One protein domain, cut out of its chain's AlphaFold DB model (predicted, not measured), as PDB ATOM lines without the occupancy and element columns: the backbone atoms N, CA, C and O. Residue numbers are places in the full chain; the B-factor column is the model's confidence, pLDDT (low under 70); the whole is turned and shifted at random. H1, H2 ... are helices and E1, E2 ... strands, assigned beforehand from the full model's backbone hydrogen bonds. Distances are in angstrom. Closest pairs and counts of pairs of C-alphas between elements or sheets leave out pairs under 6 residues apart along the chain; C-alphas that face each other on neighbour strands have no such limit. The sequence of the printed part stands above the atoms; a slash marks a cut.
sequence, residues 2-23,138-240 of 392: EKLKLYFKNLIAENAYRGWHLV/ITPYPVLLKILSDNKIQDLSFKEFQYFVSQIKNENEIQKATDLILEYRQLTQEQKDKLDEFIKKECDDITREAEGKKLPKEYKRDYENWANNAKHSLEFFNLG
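Overview. This is residues 2 to 23 and 138 to 240 of the 392 residues of the protein "HNHc domain-containing protein" of bacterium (Candidatus Gribaldobacteria) CG_4_10_14_0_2_um_filter_36_18 (UniProt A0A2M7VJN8). A short helix, H3, sits in the middle of a group of crossed helices, with H4 and H6 packed on opposite sides of it, while the long helix H5 lies partly side by side with H1. H2 and the small strand E1 lie toward one end of the longest axis, and the last part of H5 reaches toward the other. The printed part has 125 residues, with six named helices and one named strand in the order H1, H2, E1, H3, H4, H5, H6; the class is mostly helix. The whole is compact, with a radius of gyration of the C-alphas of 14.7 A and spans of 47 by 33 by 24 A.

Arrangement. H1, residues 2 to 13, touches H5, residues 189 to 212, which meets it with residues 195 to 206 alone; the closest C-alphas are those of Ile 12 and Cys 203, 6.6 A apart. These two run the same way at a shallow tilt of 27 degrees. H2, residues 140 to 149, only just touches the hub H3, residues 158 to 165, with 3 pairs of C-alphas within 8 A, the closest being Leu 144 and Val 165 at 7.0 A. E1, residues 155 to 157, pairs with no named strand and meets H3 only through their link. H3 and H4, residues 173 to 185, form a helical hairpin at a tilt of 38 degrees, only just steep; their closest C-alphas, Phe 164 and Ala 177, are 5.3 A apart. H6, residues 223 to 237, touches H3 with residues 226 to 231 alone, about perpendicular at 90 degrees, with the C-alphas of Gln 162 and Ala 230 closest at 5.3 A. H6 touches H5 with residue 223 alone, Tyr 223 to Lys 200, 6.0 A between C-alphas. H4 and H6 are apart. In H1, H2, H3, H4, H5 and H6 every O i to N i+4 pair is within hydrogen-bond range.

Along the chain. H1 begins at C-alpha 2 (268.632, 229.792, 123.793) and is 16.4 A long. After the cut come H2, 13.9 A, then E1, H3 and H4, the last 18.3 A. H5 is the longest helix, 34.6 A, beginning at C-alpha 189 (256.344, 238.791, 127.188). H6, 21.4 A, ends at C-alpha 237 (240.494, 217.479, 131.939).

Size, cuts and confidence. The two C-alphas farthest apart are those of Asn 151 and Lys 214, 47.6 A. Residues 24 to 137 are not printed, and C-alphas 23 and 138 are 11.2 A apart across this cut. Of the links printed whole, none is long. The mean pLDDT of the printed part is 78.2; residues 16 to 23, 138 to 143 and 231 to 240 are among the 38 under 70.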
ATOM      1  N   GLU A   2     267.965 230.726 124.726       91.50
ATOM      2  CA  GLU A   2     268.632 229.792 123.793       91.50
ATOM      3  C   GLU A   2     268.474 228.315 124.182       91.50
ATOM      4  O   GLU A   2     268.187 227.474 123.334       91.50
ATOM      5  N   LYS A   3     268.525 228.004 125.483       93.31
ATOM      6  CA  LYS A   3     268.218 226.663 126.002       93.31
ATOM      7  C   LYS A   3     266.804 226.188 125.629       93.31
ATOM      8  O   LYS A   3     266.638 225.043 125.215       93.31
ATOM      9  N   LEU A   4     265.799 227.064 125.721       95.12
ATOM     10  CA  LEU A   4     264.417 226.757 125.327       95.12
ATOM     11  C   LEU A   4     264.289 226.573 123.812       95.12
ATOM     12  O   LEU A   4     263.650 225.622 123.375       95.12
ATOM     13  N   LYS A   5     264.943 227.415 122.999       95.56
ATOM     14  CA  LYS A   5     264.975 227.226 121.539       95.56
ATOM     15  C   LYS A   5     265.580 225.878 121.158       95.56
ATOM     16  O   LYS A   5     264.994 225.158 120.355       95.56
ATOM     17  N   LEU A   6     266.709 225.508 121.766       95.00
ATOM     18  CA  LEU A   6     267.347 224.213 121.532       95.00
ATOM     19  C   LEU A   6     266.433 223.049 121.941       95.00
ATOM     20  O   LEU A   6     266.308 222.076 121.200       95.00
ATOM     21  N   TYR A   7     265.751 223.171 123.084       93.88
ATOM     22  CA  TYR A   7     264.755 222.195 123.523       93.88
ATOM     23  C   TYR A   7     263.649 221.998 122.477       93.88
ATOM     24  O   TYR A   7     263.402 220.863 122.071       93.88
ATOM     25  N   PHE A   8     263.018 223.080 122.004       93.88
ATOM     26  CA  PHE A   8     261.937 222.968 121.020       93.88
ATOM     27  C   PHE A   8     262.420 222.487 119.661       93.88
ATOM     28  O   PHE A   8     261.738 221.674 119.048       93.88
ATOM     29  N   LYS A   9     263.602 222.913 119.209       92.31
ATOM     30  CA  LYS A   9     264.187 222.426 117.958       92.31
ATOM     31  C   LYS A   9     264.309 220.900 117.957       92.31
ATOM     32  O   LYS A   9     263.843 220.245 117.026       92.31
ATOM     33  N   ASN A  10     264.848 220.331 119.036       90.69
ATOM     34  CA  ASN A  10     264.959 218.879 119.189       90.69
ATOM     35  C   ASN A  10     263.575 218.218 119.289       90.69
ATOM     36  O   ASN A  10     263.292 217.255 118.578       90.69
ATOM     37  N   LEU A  11     262.676 218.783 120.103       87.50
ATOM     38  CA  LEU A  11     261.317 218.265 120.288       87.50
ATOM     39  C   LEU A  11     260.526 218.192 118.966       87.50
ATOM     40  O   LEU A  11     259.801 217.223 118.724       87.50
ATOM     41  N   ILE A  12     260.647 219.218 118.118       88.44
ATOM     42  CA  ILE A  12     259.956 219.318 116.827       88.44
ATOM     43  C   ILE A  12     260.580 218.359 115.813       88.44
ATOM     44  O   ILE A  12     259.840 217.623 115.147       88.44
ATOM     45  N   ALA A  13     261.913 218.304 115.730       85.12
ATOM     46  CA  ALA A  13     262.622 217.380 114.847       85.12
ATOM     47  C   ALA A  13     262.195 215.924 115.106       85.12
ATOM     48  O   ALA A  13     261.770 215.217 114.187       85.12
ATOM     49  N   GLU A  14     262.161 215.523 116.378       79.56
ATOM     50  CA  GLU A  14     261.776 214.179 116.826       79.56
ATOM     51  C   GLU A  14     260.267 213.878 116.708       79.56
ATOM     52  O   GLU A  14     259.830 212.767 117.012       79.56
ATOM     53  N   ASN A  15     259.439 214.844 116.280       70.81
ATOM     54  CA  ASN A  15     257.967 214.755 116.303       70.81
ATOM     55  C   ASN A  15     257.402 214.448 117.701       70.81
ATOM     56  O   ASN A  15     256.290 213.932 117.839       70.81
ATOM     57  N   ALA A  16     258.177 214.707 118.754       64.19
ATOM     58  CA  ALA A  16     257.883 214.225 120.095       64.19
ATOM     59  C   ALA A  16     256.739 215.005 120.757       64.19
ATOM     60  O   ALA A  16     256.055 214.453 121.619       64.19
ATOM     61  N   TYR A  17     256.452 216.226 120.287       63.47
ATOM     62  CA  TYR A  17     255.295 217.020 120.719       63.47
ATOM     63  C   TYR A  17     253.946 216.414 120.310       63.47
ATOM     64  O   TYR A  17     252.898 216.815 120.811       63.47
ATOM     65  N   ARG A  18     253.951 215.404 119.430       57.16
ATOM     66  CA  ARG A  18     252.760 214.625 119.101       57.16
ATOM     67  C   ARG A  18     252.453 213.520 120.116       57.16
ATOM     68  O   ARG A  18     251.702 212.613 119.772       57.16
ATOM     69  N   GLY A  19     253.015 213.571 121.328       47.72
ATOM     70  CA  GLY A  19     253.010 212.499 122.340       47.72
ATOM     71  C   GLY A  19     251.689 211.738 122.527       47.72
ATOM     72  O   GLY A  19     251.718 210.548 122.818       47.72
ATOM     73  N   TRP A  20     250.544 212.372 122.251       50.34
ATOM     74  CA  TRP A  20     249.202 211.788 122.381       50.34
ATOM     75  C   TRP A  20     248.481 211.469 121.064       50.34
ATOM     76  O   TRP A  20     247.440 210.816 121.081       50.34
ATOM     77  N   HIS A  21     249.005 211.895 119.910       37.12
ATOM     78  CA  HIS A  21     248.365 211.703 118.602       37.12
ATOM     79  C   HIS A  21     248.227 210.231 118.203       37.12
ATOM     80  O   HIS A  21     247.315 209.891 117.455       37.12
ATOM     81  N   LEU A  22     249.103 209.356 118.705       35.03
ATOM     82  CA  LEU A  22     249.022 207.914 118.443       35.03
ATOM     83  C   LEU A  22     247.879 207.236 119.215       35.03
ATOM     84  O   LEU A  22     247.433 206.162 118.822       35.03
ATOM     85  N   VAL A  23     247.353 207.881 120.260       37.22
ATOM     86  CA  VAL A  23     246.159 207.422 120.990       37.22
ATOM     87  C   VAL A  23     244.871 207.989 120.363       37.22
ATOM     88  O   VAL A  23     243.784 207.474 120.599       37.22
ATOM     89  N   ILE A 138     250.814 206.948 130.157       37.38
ATOM     90  CA  ILE A 138     250.506 207.881 131.248       37.38
ATOM     91  C   ILE A 138     249.399 208.783 130.717       37.38
ATOM     92  O   ILE A 138     249.618 209.406 129.712       37.38
ATOM     93  N   THR A 139     248.185 208.836 131.249       51.00
ATOM     94  CA  THR A 139     247.224 209.846 130.769       51.00
ATOM     95  C   THR A 139     247.711 211.237 131.209       51.00
ATOM     96  O   THR A 139     248.279 211.353 132.294       51.00
ATOM     97  N   PRO A 140     247.510 212.327 130.439       56.00
ATOM     98  CA  PRO A 140     248.076 213.621 130.827       56.00
ATOM     99  C   PRO A 140     247.421 214.222 132.091       56.00
ATOM    100  O   PRO A 140     247.916 215.217 132.605       56.00
ATOM    101  N   TYR A 141     246.365 213.602 132.637       55.00
ATOM    102  CA  TYR A 141     245.695 214.028 133.871       55.00
ATOM    103  C   TYR A 141     246.555 213.809 135.133       55.00
ATOM    104  O   TYR A 141     246.828 214.798 135.802       55.00
ATOM    105  N   PRO A 142     247.050 212.594 135.461       56.72
ATOM    106  CA  PRO A 142     247.961 212.393 136.593       56.72
ATOM    107  C   PRO A 142     249.247 213.220 136.506       56.72
ATOM    108  O   PRO A 142     249.692 213.750 137.516       56.72
ATOM    109  N   VAL A 143     249.819 213.382 135.309       69.81
ATOM    110  CA  VAL A 143     250.988 214.258 135.098       69.81
ATOM    111  C   VAL A 143     250.643 215.703 135.426       69.81
ATOM    112  O   VAL A 143     251.367 216.352 136.175       69.81
ATOM    113  N   LEU A 144     249.521 216.194 134.899       70.56
ATOM    114  CA  LEU A 144     249.032 217.538 135.170       70.56
ATOM    115  C   LEU A 144     248.745 217.739 136.663       70.56
ATOM    116  O   LEU A 144     249.168 218.745 137.216       70.56
ATOM    117  N   LEU A 145     248.093 216.781 137.328       61.81
ATOM    118  CA  LEU A 145     247.858 216.819 138.771       61.81
ATOM    119  C   LEU A 145     249.167 216.826 139.560       61.81
ATOM    120  O   LEU A 145     249.289 217.617 140.482       61.81
ATOM    121  N   LYS A 146     250.153 216.005 139.183       70.12
ATOM    122  CA  LYS A 146     251.453 215.931 139.859       70.12
ATOM    123  C   LYS A 146     252.217 217.250 139.737       70.12
ATOM    124  O   LYS A 146     252.708 217.750 140.742       70.12
ATOM    125  N   ILE A 147     252.224 217.854 138.545       75.31
ATOM    126  CA  ILE A 147     252.798 219.190 138.320       75.31
ATOM    127  C   ILE A 147     252.049 220.255 139.129       75.31
ATOM    128  O   ILE A 147     252.690 221.062 139.787       75.31
ATOM    129  N   LEU A 148     250.712 220.248 139.118       68.56
ATOM    130  CA  LEU A 148     249.893 221.226 139.849       68.56
ATOM    131  C   LEU A 148     249.871 221.005 141.371       68.56
ATOM    132  O   LEU A 148     249.474 221.897 142.116       68.56
ATOM    133  N   SER A 149     250.250 219.812 141.832       61.19
ATOM    134  CA  SER A 149     250.434 219.481 143.250       61.19
ATOM    135  C   SER A 149     251.828 219.839 143.766       61.19
ATOM    136  O   SER A 149     252.046 219.829 144.976       61.19
ATOM    137  N   ASP A 150     252.774 220.158 142.876       66.88
ATOM    138  CA  ASP A 150     254.074 220.688 143.270       66.88
ATOM    139  C   ASP A 150     253.888 222.130 143.762       66.88
ATOM    140  O   ASP A 150     253.361 222.993 143.059       66.88
ATOM    141  N   ASN A 151     254.376 222.418 144.970       60.16
ATOM    142  CA  ASN A 151     254.307 223.745 145.581       60.16
ATOM    143  C   ASN A 151     254.910 224.863 144.706       60.16
ATOM    144  O   ASN A 151     254.593 226.035 144.917       60.16
ATOM    145  N   LYS A 152     255.774 224.525 143.736       72.38
ATOM    146  CA  LYS A 152     256.394 225.477 142.802       72.38
ATOM    147  C   LYS A 152     255.479 225.917 141.653       72.38
ATOM    148  O   LYS A 152     255.702 226.996 141.103       72.38
ATOM    149  N   ILE A 153     254.483 225.115 141.262       74.69
ATOM    150  CA  ILE A 153     253.601 225.389 140.118       74.69
ATOM    151  C   ILE A 153     252.144 225.204 140.551       74.69
ATOM    152  O   ILE A 153     251.613 224.104 140.559       74.69
ATOM    153  N   GLN A 154     251.479 226.311 140.884       65.62
ATOM    154  CA  GLN A 154     250.095 226.298 141.392       65.62
ATOM    155  C   GLN A 154     249.030 226.446 140.291       65.62
ATOM    156  O   GLN A 154     247.839 226.214 140.513       65.62
ATOM    157  N   ASP A 155     249.459 226.852 139.101       67.69
ATOM    158  CA  ASP A 155     248.650 227.093 137.914       67.69
ATOM    159  C   ASP A 155     249.524 226.908 136.671       67.69
ATOM    160  O   ASP A 155     250.752 226.934 136.770       67.69
ATOM    161  N   LEU A 156     248.903 226.722 135.509       78.06
ATOM    162  CA  LEU A 156     249.588 226.636 134.219       78.06
ATOM    163  C   LEU A 156     248.841 227.438 133.164       78.06
ATOM    164  O   LEU A 156     247.671 227.181 132.910       78.06
ATOM    165  N   SER A 157     249.509 228.331 132.448       82.88
ATOM    166  CA  SER A 157     248.948 228.889 131.218       82.88
ATOM    167  C   SER A 157     248.739 227.800 130.156       82.88
ATOM    168  O   SER A 157     249.401 226.757 130.142       82.88
ATOM    169  N   PHE A 158     247.853 228.061 129.196       80.38
ATOM    170  CA  PHE A 158     247.627 227.195 128.042       80.38
ATOM    171  C   PHE A 158     248.933 226.896 127.302       80.38
ATOM    172  O   PHE A 158     249.165 225.759 126.903       80.38
ATOM    173  N   LYS A 159     249.797 227.907 127.147       87.81
ATOM    174  CA  LYS A 159     251.098 227.766 126.488       87.81
ATOM    175  C   LYS A 159     252.039 226.889 127.295       87.81
ATOM    176  O   LYS A 159     252.673 226.026 126.709       87.81
ATOM    177  N   GLU A 160     252.084 227.037 128.616       90.75
ATOM    178  CA  GLU A 160     252.892 226.157 129.469       90.75
ATOM    179  C   GLU A 160     252.428 224.703 129.370       90.75
ATOM    180  O   GLU A 160     253.246 223.797 129.205       90.75
ATOM    181  N   PHE A 161     251.113 224.472 129.370       85.88
ATOM    182  CA  PHE A 161     250.576 223.138 129.143       85.88
ATOM    183  C   PHE A 161     250.916 222.613 127.748       85.88
ATOM    184  O   PHE A 161     251.458 221.518 127.629       85.88
ATOM    185  N   GLN A 162     250.631 223.385 126.697       85.94
ATOM    186  CA  GLN A 162     250.925 223.012 125.315       85.94
ATOM    187  C   GLN A 162     252.402 222.650 125.163       85.94
ATOM    188  O   GLN A 162     252.719 221.605 124.613       85.94
ATOM    189  N   TYR A 163     253.295 223.488 125.666       91.12
ATOM    190  CA  TYR A 163     254.720 223.403 125.402       91.12
ATOM    191  C   TYR A 163     255.505 222.460 126.286       91.12
ATOM    192  O   TYR A 163     256.569 222.026 125.854       91.12
ATOM    193  N   PHE A 164     255.060 222.213 127.518       90.00
ATOM    194  CA  PHE A 164     255.855 221.499 128.522       90.00
ATOM    195  C   PHE A 164     255.147 220.267 129.083       90.00
ATOM    196  O   PHE A 164     255.817 219.325 129.497       90.00
ATOM    197  N   VAL A 165     253.813 220.240 129.061       85.00
ATOM    198  CA  VAL A 165     253.023 219.162 129.675       85.00
ATOM    199  C   VAL A 165     252.430 218.230 128.626       85.00
ATOM    200  O   VAL A 165     252.448 217.010 128.784       85.00
ATOM    201  N   SER A 166     251.949 218.783 127.511       79.06
ATOM    202  CA  SER A 166     251.230 218.047 126.468       79.06
ATOM    203  C   SER A 166     252.108 217.097 125.650       79.06
ATOM    204  O   SER A 166     251.611 216.452 124.737       79.06
ATOM    205  N   GLN A 167     253.387 216.942 125.977       77.50
ATOM    206  CA  GLN A 167     254.283 215.989 125.322       77.50
ATOM    207  C   GLN A 167     254.983 215.022 126.279       77.50
ATOM    208  O   GLN A 167     255.784 214.213 125.815       77.50
ATOM    209  N   ILE A 168     254.707 215.103 127.583       77.38
ATOM    210  CA  ILE A 168     255.305 214.213 128.585       77.38
ATOM    211  C   ILE A 168     254.827 212.785 128.331       77.38
ATOM    212  O   ILE A 168     253.627 212.529 128.304       77.38
ATOM    213  N   LYS A 169     255.754 211.842 128.160       68.94
ATOM    214  CA  LYS A 169     255.423 210.431 127.886       68.94
ATOM    215  C   LYS A 169     255.587 209.543 129.114       68.94
ATOM    216  O   LYS A 169     254.936 208.505 129.209       68.94
ATOM    217  N   ASN A 170     256.474 209.930 130.026       68.56
ATOM    218  CA  ASN A 170     256.852 209.161 131.208       68.56
ATOM    219  C   ASN A 170     256.971 210.071 132.449       68.56
ATOM    220  O   ASN A 170     257.192 211.272 132.326       68.56
ATOM    221  N   GLU A 171     256.838 209.514 133.656       67.25
ATOM    222  CA  GLU A 171     256.898 210.318 134.889       67.25
ATOM    223  C   GLU A 171     258.273 210.952 135.132       67.25
ATOM    224  O   GLU A 171     258.371 211.999 135.768       67.25
ATOM    225  N   ASN A 172     259.336 210.351 134.598       76.56
ATOM    226  CA  ASN A 172     260.703 210.841 134.771       76.56
ATOM    227  C   ASN A 172     260.927 212.192 134.062       76.56
ATOM    228  O   ASN A 172     261.848 212.930 134.406       76.56
ATOM    229  N   GLU A 173     260.075 212.550 133.099       81.75
ATOM    230  CA  GLU A 173     260.097 213.841 132.405       81.75
ATOM    231  C   GLU A 173     259.399 214.968 133.184       81.75
ATOM    232  O   GLU A 173     259.596 216.136 132.850       81.75
ATOM    233  N   ILE A 174     258.626 214.655 134.233       83.12
ATOM    234  CA  ILE A 174     257.829 215.634 134.997       83.12
ATOM    235  C   ILE A 174     258.719 216.699 135.640       83.12
ATOM    236  O   ILE A 174     258.420 217.890 135.538       83.12
ATOM    237  N   GLN A 175     259.836 216.299 136.259       87.19
ATOM    238  CA  GLN A 175     260.749 217.257 136.890       87.19
ATOM    239  C   GLN A 175     261.381 218.180 135.846       87.19
ATOM    240  O   GLN A 175     261.379 219.397 136.003       87.19
ATOM    241  N   LYS A 176     261.836 217.610 134.724       89.88
ATOM    242  CA  LYS A 176     262.391 218.380 133.607       89.88
ATOM    243  C   LYS A 176     261.368 219.373 133.049       89.88
ATOM    244  O   LYS A 176     261.728 220.509 132.759       89.88
ATOM    245  N   ALA A 177     260.111 218.962 132.893       89.56
ATOM    246  CA  ALA A 177     259.039 219.845 132.446       89.56
ATOM    247  C   ALA A 177     258.778 220.977 133.448       89.56
ATOM    248  O   ALA A 177     258.682 222.130 133.040       89.56
ATOM    249  N   THR A 178     258.740 220.663 134.744       90.00
ATOM    250  CA  THR A 178     258.595 221.641 135.835       90.00
ATOM    251  C   THR A 178     259.708 222.690 135.775       90.00
ATOM    252  O   THR A 178     259.429 223.888 135.768       90.00
ATOM    253  N   ASP A 179     260.962 222.263 135.623       92.44
ATOM    254  CA  ASP A 179     262.108 223.171 135.525       92.44
ATOM    255  C   ASP A 179     262.040 224.053 134.264       92.44
ATOM    256  O   ASP A 179     262.330 225.249 134.320       92.44
ATOM    257  N   LEU A 180     261.616 223.488 133.125       94.44
ATOM    258  CA  LEU A 180     261.426 224.234 131.874       94.44
ATOM    259  C   LEU A 180     260.282 225.251 131.968       94.44
ATOM    260  O   LEU A 180     260.412 226.346 131.423       94.44
ATOM    261  N   ILE A 181     259.193 224.927 132.673       93.69
ATOM    262  CA  ILE A 181     258.092 225.862 132.943       93.69
ATOM    263  C   ILE A 181     258.602 227.025 133.792       93.69
ATOM    264  O   ILE A 181     258.373 228.184 133.449       93.69
ATOM    265  N   LEU A 182     259.339 226.738 134.868       92.94
ATOM    266  CA  LEU A 182     259.915 227.778 135.720       92.94
ATOM    267  C   LEU A 182     260.900 228.662 134.945       92.94
ATOM    268  O   LEU A 182     260.871 229.878 135.115       92.94
ATOM    269  N   GLU A 183     261.710 228.090 134.049       95.06
ATOM    270  CA  GLU A 183     262.590 228.852 133.154       95.06
ATOM    271  C   GLU A 183     261.793 229.712 132.158       95.06
ATOM    272  O   GLU A 183     262.112 230.883 131.952       95.06
ATOM    273  N   TYR A 184     260.726 229.169 131.568       96.00
ATOM    274  CA  TYR A 184     259.829 229.900 130.673       96.00
ATOM    275  C   TYR A 184     259.135 231.075 131.378       96.00
ATOM    276  O   TYR A 184     258.957 232.139 130.779       96.00
ATOM    277  N   ARG A 185     258.795 230.929 132.664       93.69
ATOM    278  CA  ARG A 185     258.199 231.996 133.482       93.69
ATOM    279  C   ARG A 185     259.129 233.184 133.703       93.69
ATOM    280  O   ARG A 185     258.620 234.291 133.836       93.69
ATOM    281  N   GLN A 186     260.448 232.978 133.678       95.31
ATOM    282  CA  GLN A 186     261.432 234.064 133.796       95.31
ATOM    283  C   GLN A 186     261.537 234.932 132.535       95.31
ATOM    284  O   GLN A 186     262.162 235.989 132.567       95.31
ATOM    285  N   LEU A 187     260.965 234.494 131.409       95.38
ATOM    286  CA  LEU A 187     260.989 235.267 130.173       95.38
ATOM    287  C   LEU A 187     260.018 236.454 130.228       95.38
ATOM    288  O   LEU A 187     258.888 236.330 130.706       95.38
ATOM    289  N   THR A 188     260.423 237.576 129.635       94.44
ATOM    290  CA  THR A 188     259.517 238.699 129.354       94.44
ATOM    291  C   THR A 188     258.461 238.306 128.314       94.44
ATOM    292  O   THR A 188     258.626 237.326 127.586       94.44
ATOM    293  N   GLN A 189     257.372 239.074 128.199       90.06
ATOM    294  CA  GLN A 189     256.344 238.791 127.188       90.06
ATOM    295  C   GLN A 189     256.918 238.833 125.762       90.06
ATOM    296  O   GLN A 189     256.724 237.890 125.006       90.06
ATOM    297  N   GLU A 190     257.734 239.842 125.441       93.44
ATOM    298  CA  GLU A 190     258.414 239.951 124.140       93.44
ATOM    299  C   GLU A 190     259.294 238.724 123.844       93.44
ATOM    300  O   GLU A 190     259.357 238.221 122.724       93.44
ATOM    301  N   GLN A 191     259.976 238.206 124.866       95.69
ATOM    302  CA  GLN A 191     260.762 236.984 124.755       95.69
ATOM    303  C   GLN A 191     259.874 235.761 124.488       95.69
ATOM    304  O   GLN A 191     260.214 234.938 123.638       95.69
ATOM    305  N   LYS A 192     258.736 235.635 125.180       95.12
ATOM    306  CA  LYS A 192     257.767 234.554 124.951       95.12
ATOM    307  C   LYS A 192     257.188 234.604 123.538       95.12
ATOM    308  O   LYS A 192     257.083 233.553 122.912       95.12
ATOM    309  N   ASP A 193     256.896 235.796 123.024       92.81
ATOM    310  CA  ASP A 193     256.374 235.989 121.669       92.81
ATOM    311  C   ASP A 193     257.418 235.578 120.618       92.81
ATOM    312  O   ASP A 193     257.129 234.764 119.742       92.81
ATOM    313  N   LYS A 194     258.678 236.009 120.779       96.06
ATOM    314  CA  LYS A 194     259.798 235.569 119.920       96.06
ATOM    315  C   LYS A 194     260.016 234.055 119.957       96.06
ATOM    316  O   LYS A 194     260.422 233.460 118.960       96.06
ATOM    317  N   LEU A 195     259.792 233.421 121.109       96.31
ATOM    318  CA  LEU A 195     259.889 231.970 121.239       96.31
ATOM    319  C   LEU A 195     258.732 231.262 120.516       96.31
ATOM    320  O   LEU A 195     258.978 230.267 119.841       96.31
ATOM    321  N   ASP A 196     257.501 231.776 120.606       93.69
ATOM    322  CA  ASP A 196     256.341 231.251 119.867       93.69
ATOM    323  C   ASP A 196     256.541 231.361 118.347       93.69
ATOM    324  O   ASP A 196     256.309 230.389 117.627       93.69
ATOM    325  N   GLU A 197     257.041 232.503 117.866       95.38
ATOM    326  CA  GLU A 197     257.400 232.704 116.456       95.38
ATOM    327  C   GLU A 197     258.490 231.730 115.995       95.38
ATOM    328  O   GLU A 197     258.372 231.125 114.928       95.38
ATOM    329  N   PHE A 198     259.528 231.529 116.812       96.31
ATOM    330  CA  PHE A 198     260.580 230.553 116.532       96.31
ATOM    331  C   PHE A 198     260.016 229.130 116.408       96.31
ATOM    332  O   PHE A 198     260.293 228.441 115.430       96.31
ATOM    333  N   ILE A 199     259.184 228.704 117.363       94.56
ATOM    334  CA  ILE A 199     258.558 227.375 117.365       94.56
ATOM    335  C   ILE A 199     257.690 227.173 116.115       94.56
ATOM    336  O   ILE A 199     257.760 226.119 115.484       94.56
ATOM    337  N   LYS A 200     256.880 228.174 115.746       93.88
ATOM    338  CA  LYS A 200     256.051 228.138 114.530       93.88
ATOM    339  C   LYS A 200     256.908 227.978 113.279       93.88
ATOM    340  O   LYS A 200     256.640 227.092 112.474       93.88
ATOM    341  N   LYS A 201     257.979 228.764 113.169       94.31
ATOM    342  CA  LYS A 201     258.897 228.698 112.032       94.31
ATOM    343  C   LYS A 201     259.555 227.322 111.892       94.31
ATOM    344  O   LYS A 201     259.565 226.780 110.794       94.31
ATOM    345  N   GLU A 202     260.054 226.730 112.977       94.19
ATOM    346  CA  GLU A 202     260.668 225.389 112.932       94.19
ATOM    347  C   GLU A 202     259.664 224.309 112.479       94.19
ATOM    348  O   GLU A 202     259.998 223.415 111.699       94.19
ATOM    349  N   CYS A 203     258.409 224.407 112.928       90.88
ATOM    350  CA  CYS A 203     257.312 223.556 112.462       90.88
ATOM    351  C   CYS A 203     257.041 223.728 110.954       90.88
ATOM    352  O   CYS A 203     256.934 222.740 110.215       90.88
ATOM    353  N   ASP A 204     256.965 224.970 110.478       90.69
ATOM    354  CA  ASP A 204     256.708 225.288 109.071       90.69
ATOM    355  C   ASP A 204     257.860 224.846 108.160       90.69
ATOM    356  O   ASP A 204     257.621 224.307 107.079       90.69
ATOM    357  N   ASP A 205     259.109 225.013 108.598       91.50
ATOM    358  CA  ASP A 205     260.308 224.613 107.857       91.50
ATOM    359  C   ASP A 205     260.324 223.098 107.608       91.50
ATOM    360  O   ASP A 205     260.437 222.659 106.459       91.50
ATOM    361  N   ILE A 206     260.097 222.289 108.651       87.44
ATOM    362  CA  ILE A 206     260.023 220.823 108.512       87.44
ATOM    363  C   ILE A 206     258.810 220.408 107.669       87.44
ATOM    364  O   ILE A 206     258.887 219.465 106.877       87.44
ATOM    365  N   THR A 207     257.680 221.110 107.796       86.75
ATOM    366  CA  THR A 207     256.494 220.841 106.970       86.75
ATOM    367  C   THR A 207     256.770 221.079 105.489       86.75
ATOM    368  O   THR A 207     256.460 220.208 104.675       86.75
ATOM    369  N   ARG A 208     257.400 222.206 105.139       90.25
ATOM    370  CA  ARG A 208     257.774 222.531 103.756       90.25
ATOM    371  C   ARG A 208     258.770 221.530 103.186       90.25
ATOM    372  O   ARG A 208     258.620 221.114 102.039       90.25
ATOM    373  N   GLU A 209     259.748 221.096 103.979       89.38
ATOM    374  CA  GLU A 209     260.698 220.062 103.560       89.38
ATOM    375  C   GLU A 209     259.989 218.732 103.258       89.38
ATOM    376  O   GLU A 209     260.221 218.116 102.213       89.38
ATOM    377  N   ALA A 210     259.082 218.305 104.143       85.44
ATOM    378  CA  ALA A 210     258.297 217.093 103.950       85.44
ATOM    379  C   ALA A 210     257.407 217.178 102.698       85.44
ATOM    380  O   ALA A 210     257.312 216.208 101.945       85.44
ATOM    381  N   GLU A 211     256.789 218.332 102.442       87.31
ATOM    382  CA  GLU A 211     255.977 218.575 101.244       87.31
ATOM    383  C   GLU A 211     256.805 218.564  99.960       87.31
ATOM    384  O   GLU A 211     256.419 217.895  98.999       87.31
ATOM    385  N   GLY A 212     257.967 219.222  99.957       91.44
ATOM    386  CA  GLY A 212     258.894 219.214  98.824       91.44
ATOM    387  C   GLY A 212     259.374 217.803  98.471       91.44
ATOM    388  O   GLY A 212     259.492 217.458  97.297       91.44
ATOM    389  N   LYS A 213     259.562 216.950  99.485       92.50
ATOM    390  CA  LYS A 213     259.922 215.531  99.333       92.50
ATOM    391  C   LYS A 213     258.721 214.600  99.108       92.50
ATOM    392  O   LYS A 213     258.912 213.390  99.017       92.50
ATOM    393  N   LYS A 214     257.492 215.130  99.022       90.00
ATOM    394  CA  LYS A 214     256.232 214.362  98.922       90.00
ATOM    395  C   LYS A 214     256.090 213.285 100.008       90.00
ATOM    396  O   LYS A 214     255.530 212.215  99.765       90.00
ATOM    397  N   LEU A 215     256.598 213.560 101.207       76.25
ATOM    398  CA  LEU A 215     256.512 212.636 102.329       76.25
ATOM    399  C   LEU A 215     255.075 212.565 102.879       76.25
ATOM    400  O   LEU A 215     254.319 213.542 102.797       76.25
ATOM    401  N   PRO A 216     254.691 211.425 103.476       74.06
ATOM    402  CA  PRO A 216     253.404 211.266 104.147       74.06
ATOM    403  C   PRO A 216     253.113 212.327 105.228       74.06
ATOM    404  O   PRO A 216     254.012 212.966 105.782       74.06
ATOM    405  N   LYS A 217     251.831 212.506 105.576       68.50
ATOM    406  CA  LYS A 217     251.353 213.564 106.495       68.50
ATOM    407  C   LYS A 217     251.980 213.483 107.896       68.50
ATOM    408  O   LYS A 217     252.104 214.495 108.587       68.50
ATOM    409  N   GLU A 218     252.397 212.300 108.324       69.25
ATOM    410  CA  GLU A 218     253.081 212.069 109.591       69.25
ATOM    411  C   GLU A 218     254.439 212.786 109.683       69.25
ATOM    412  O   GLU A 218     254.836 213.155 110.792       69.25
ATOM    413  N   TYR A 219     255.084 213.078 108.548       72.56
ATOM    414  CA  TYR A 219     256.348 213.818 108.469       72.56
ATOM    415  C   TYR A 219     256.169 215.338 108.540       72.56
ATOM    416  O   TYR A 219     257.120 216.037 108.871       72.56
ATOM    417  N   LYS A 220     254.954 215.855 108.323       79.38
ATOM    418  CA  LYS A 220     254.648 217.282 108.511       79.38
ATOM    419  C   LYS A 220     254.687 217.652 109.993       79.38
ATOM    420  O   LYS A 220     254.468 216.791 110.848       79.38
ATOM    421  N   ARG A 221     254.918 218.920 110.320       84.00
ATOM    422  CA  ARG A 221     254.923 219.452 111.688       84.00
ATOM    423  C   ARG A 221     253.977 220.647 111.787       84.00
ATOM    424  O   ARG A 221     254.354 221.780 111.557       84.00
ATOM    425  N   ASP A 222     252.714 220.371 112.094       80.12
ATOM    426  CA  ASP A 222     251.656 221.386 112.123       80.12
ATOM    427  C   ASP A 222     251.489 221.942 113.547       80.12
ATOM    428  O   ASP A 222     251.075 221.219 114.464       80.12
ATOM    429  N   TYR A 223     251.853 223.214 113.715       85.50
ATOM    430  CA  TYR A 223     251.748 223.939 114.977       85.50
ATOM    431  C   TYR A 223     250.292 224.117 115.429       85.50
ATOM    432  O   TYR A 223     249.971 223.896 116.599       85.50
ATOM    433  N   GLU A 224     249.393 224.472 114.512       79.81
ATOM    434  CA  GLU A 224     247.973 224.672 114.814       79.81
ATOM    435  C   GLU A 224     247.328 223.361 115.250       79.81
ATOM    436  O   GLU A 224     246.543 223.308 116.199       79.81
ATOM    437  N   ASN A 225     247.696 222.254 114.610       73.00
ATOM    438  CA  ASN A 225     247.253 220.938 115.038       73.00
ATOM    439  C   ASN A 225     247.760 220.608 116.453       73.00
ATOM    440  O   ASN A 225     246.985 220.114 117.269       73.00
ATOM    441  N   TRP A 226     249.017 220.921 116.787       79.88
ATOM    442  CA  TRP A 226     249.527 220.749 118.152       79.88
ATOM    443  C   TRP A 226     248.718 221.554 119.174       79.88
ATOM    444  O   TRP A 226     248.236 220.982 120.155       79.88
ATOM    445  N   ALA A 227     248.502 222.846 118.915       78.56
ATOM    446  CA  ALA A 227     247.706 223.711 119.780       78.56
ATOM    447  C   ALA A 227     246.277 223.172 119.965       78.56
ATOM    448  O   ALA A 227     245.783 223.069 121.088       78.56
ATOM    449  N   ASN A 228     245.629 222.746 118.879       65.31
ATOM    450  CA  ASN A 228     244.285 222.172 118.928       65.31
ATOM    451  C   ASN A 228     244.224 220.887 119.765       65.31
ATOM    452  O   ASN A 228     243.271 220.692 120.519       65.31
ATOM    453  N   ASN A 229     245.236 220.022 119.691       68.31
ATOM    454  CA  ASN A 229     245.248 218.798 120.493       68.31
ATOM    455  C   ASN A 229     245.543 219.064 121.962       68.31
ATOM    456  O   ASN A 229     244.870 218.480 122.808       68.31
ATOM    457  N   ALA A 230     246.450 219.993 122.271       73.62
ATOM    458  CA  ALA A 230     246.646 220.455 123.640       73.62
ATOM    459  C   ALA A 230     245.332 221.008 124.219       73.62
ATOM    460  O   ALA A 230     244.927 220.642 125.321       73.62
ATOM    461  N   LYS A 231     244.600 221.811 123.440       64.44
ATOM    462  CA  LYS A 231     243.290 222.336 123.837       64.44
ATOM    463  C   LYS A 231     242.268 221.226 124.091       64.44
ATOM    464  O   LYS A 231     241.605 221.250 125.123       64.44
ATOM    465  N   HIS A 232     242.169 220.229 123.212       59.31
ATOM    466  CA  HIS A 232     241.270 219.091 123.427       59.31
ATOM    467  C   HIS A 232     241.632 218.278 124.678       59.31
ATOM    468  O   HIS A 232     240.734 217.867 125.412       59.31
ATOM    469  N   SER A 233     242.923 218.067 124.955       65.69
ATOM    470  CA  SER A 233     243.374 217.412 126.189       65.69
ATOM    471  C   SER A 233     242.928 218.183 127.433       65.69
ATOM    472  O   SER A 233     242.479 217.578 128.401       65.69
ATOM    473  N   LEU A 234     242.964 219.515 127.394       60.97
ATOM    474  CA  LEU A 234     242.476 220.349 128.493       60.97
ATOM    475  C   LEU A 234     240.960 220.325 128.640       60.97
ATOM    476  O   LEU A 234     240.461 220.218 129.755       60.97
ATOM    477  N   GLU A 235     240.212 220.391 127.539       52.91
ATOM    478  CA  GLU A 235     238.751 220.252 127.564       52.91
ATOM    479  C   GLU A 235     238.329 218.899 128.153       52.91
ATOM    480  O   GLU A 235     237.344 218.818 128.885       52.91
ATOM    481  N   PHE A 236     239.114 217.852 127.889       53.59
ATOM    482  CA  PHE A 236     238.955 216.541 128.506       53.59
ATOM    483  C   PHE A 236     239.254 216.557 130.016       53.59
ATOM    484  O   PHE A 236     238.545 215.899 130.769       53.59
ATOM    485  N   PHE A 237     240.226 217.337 130.496       55.25
ATOM    486  CA  PHE A 237     240.494 217.479 131.939       55.25
ATOM    487  C   PHE A 237     239.502 218.366 132.676       55.25
ATOM    488  O   PHE A 237     239.228 218.122 133.845       55.25
ATOM    489  N   ASN A 238     238.907 219.336 131.987       46.50
ATOM    490  CA  ASN A 238     237.851 220.196 132.520       46.50
ATOM    491  C   ASN A 238     236.549 219.413 132.816       46.50
ATOM    492  O   ASN A 238     235.639 219.931 133.460       46.50
ATOM    493  N   LEU A 239     236.443 218.161 132.341       42.19
ATOM    494  CA  LEU A 239     235.406 217.207 132.750       42.19
ATOM    495  C   LEU A 239     235.658 216.616 134.144       42.19
ATOM    496  O   LEU A 239     234.708 216.191 134.804       42.19
ATOM    497  N   GLY A 240     236.917 216.583 134.587       45.09
ATOM    498  CA  GLY A 240     237.283 216.251 135.956       45.09
ATOM    499  C   GLY A 240     236.887 217.395 136.885       45.09
ATOM    500  O   GLY A 240     237.117 218.565 136.595       45.09
TER     501      GLY A 240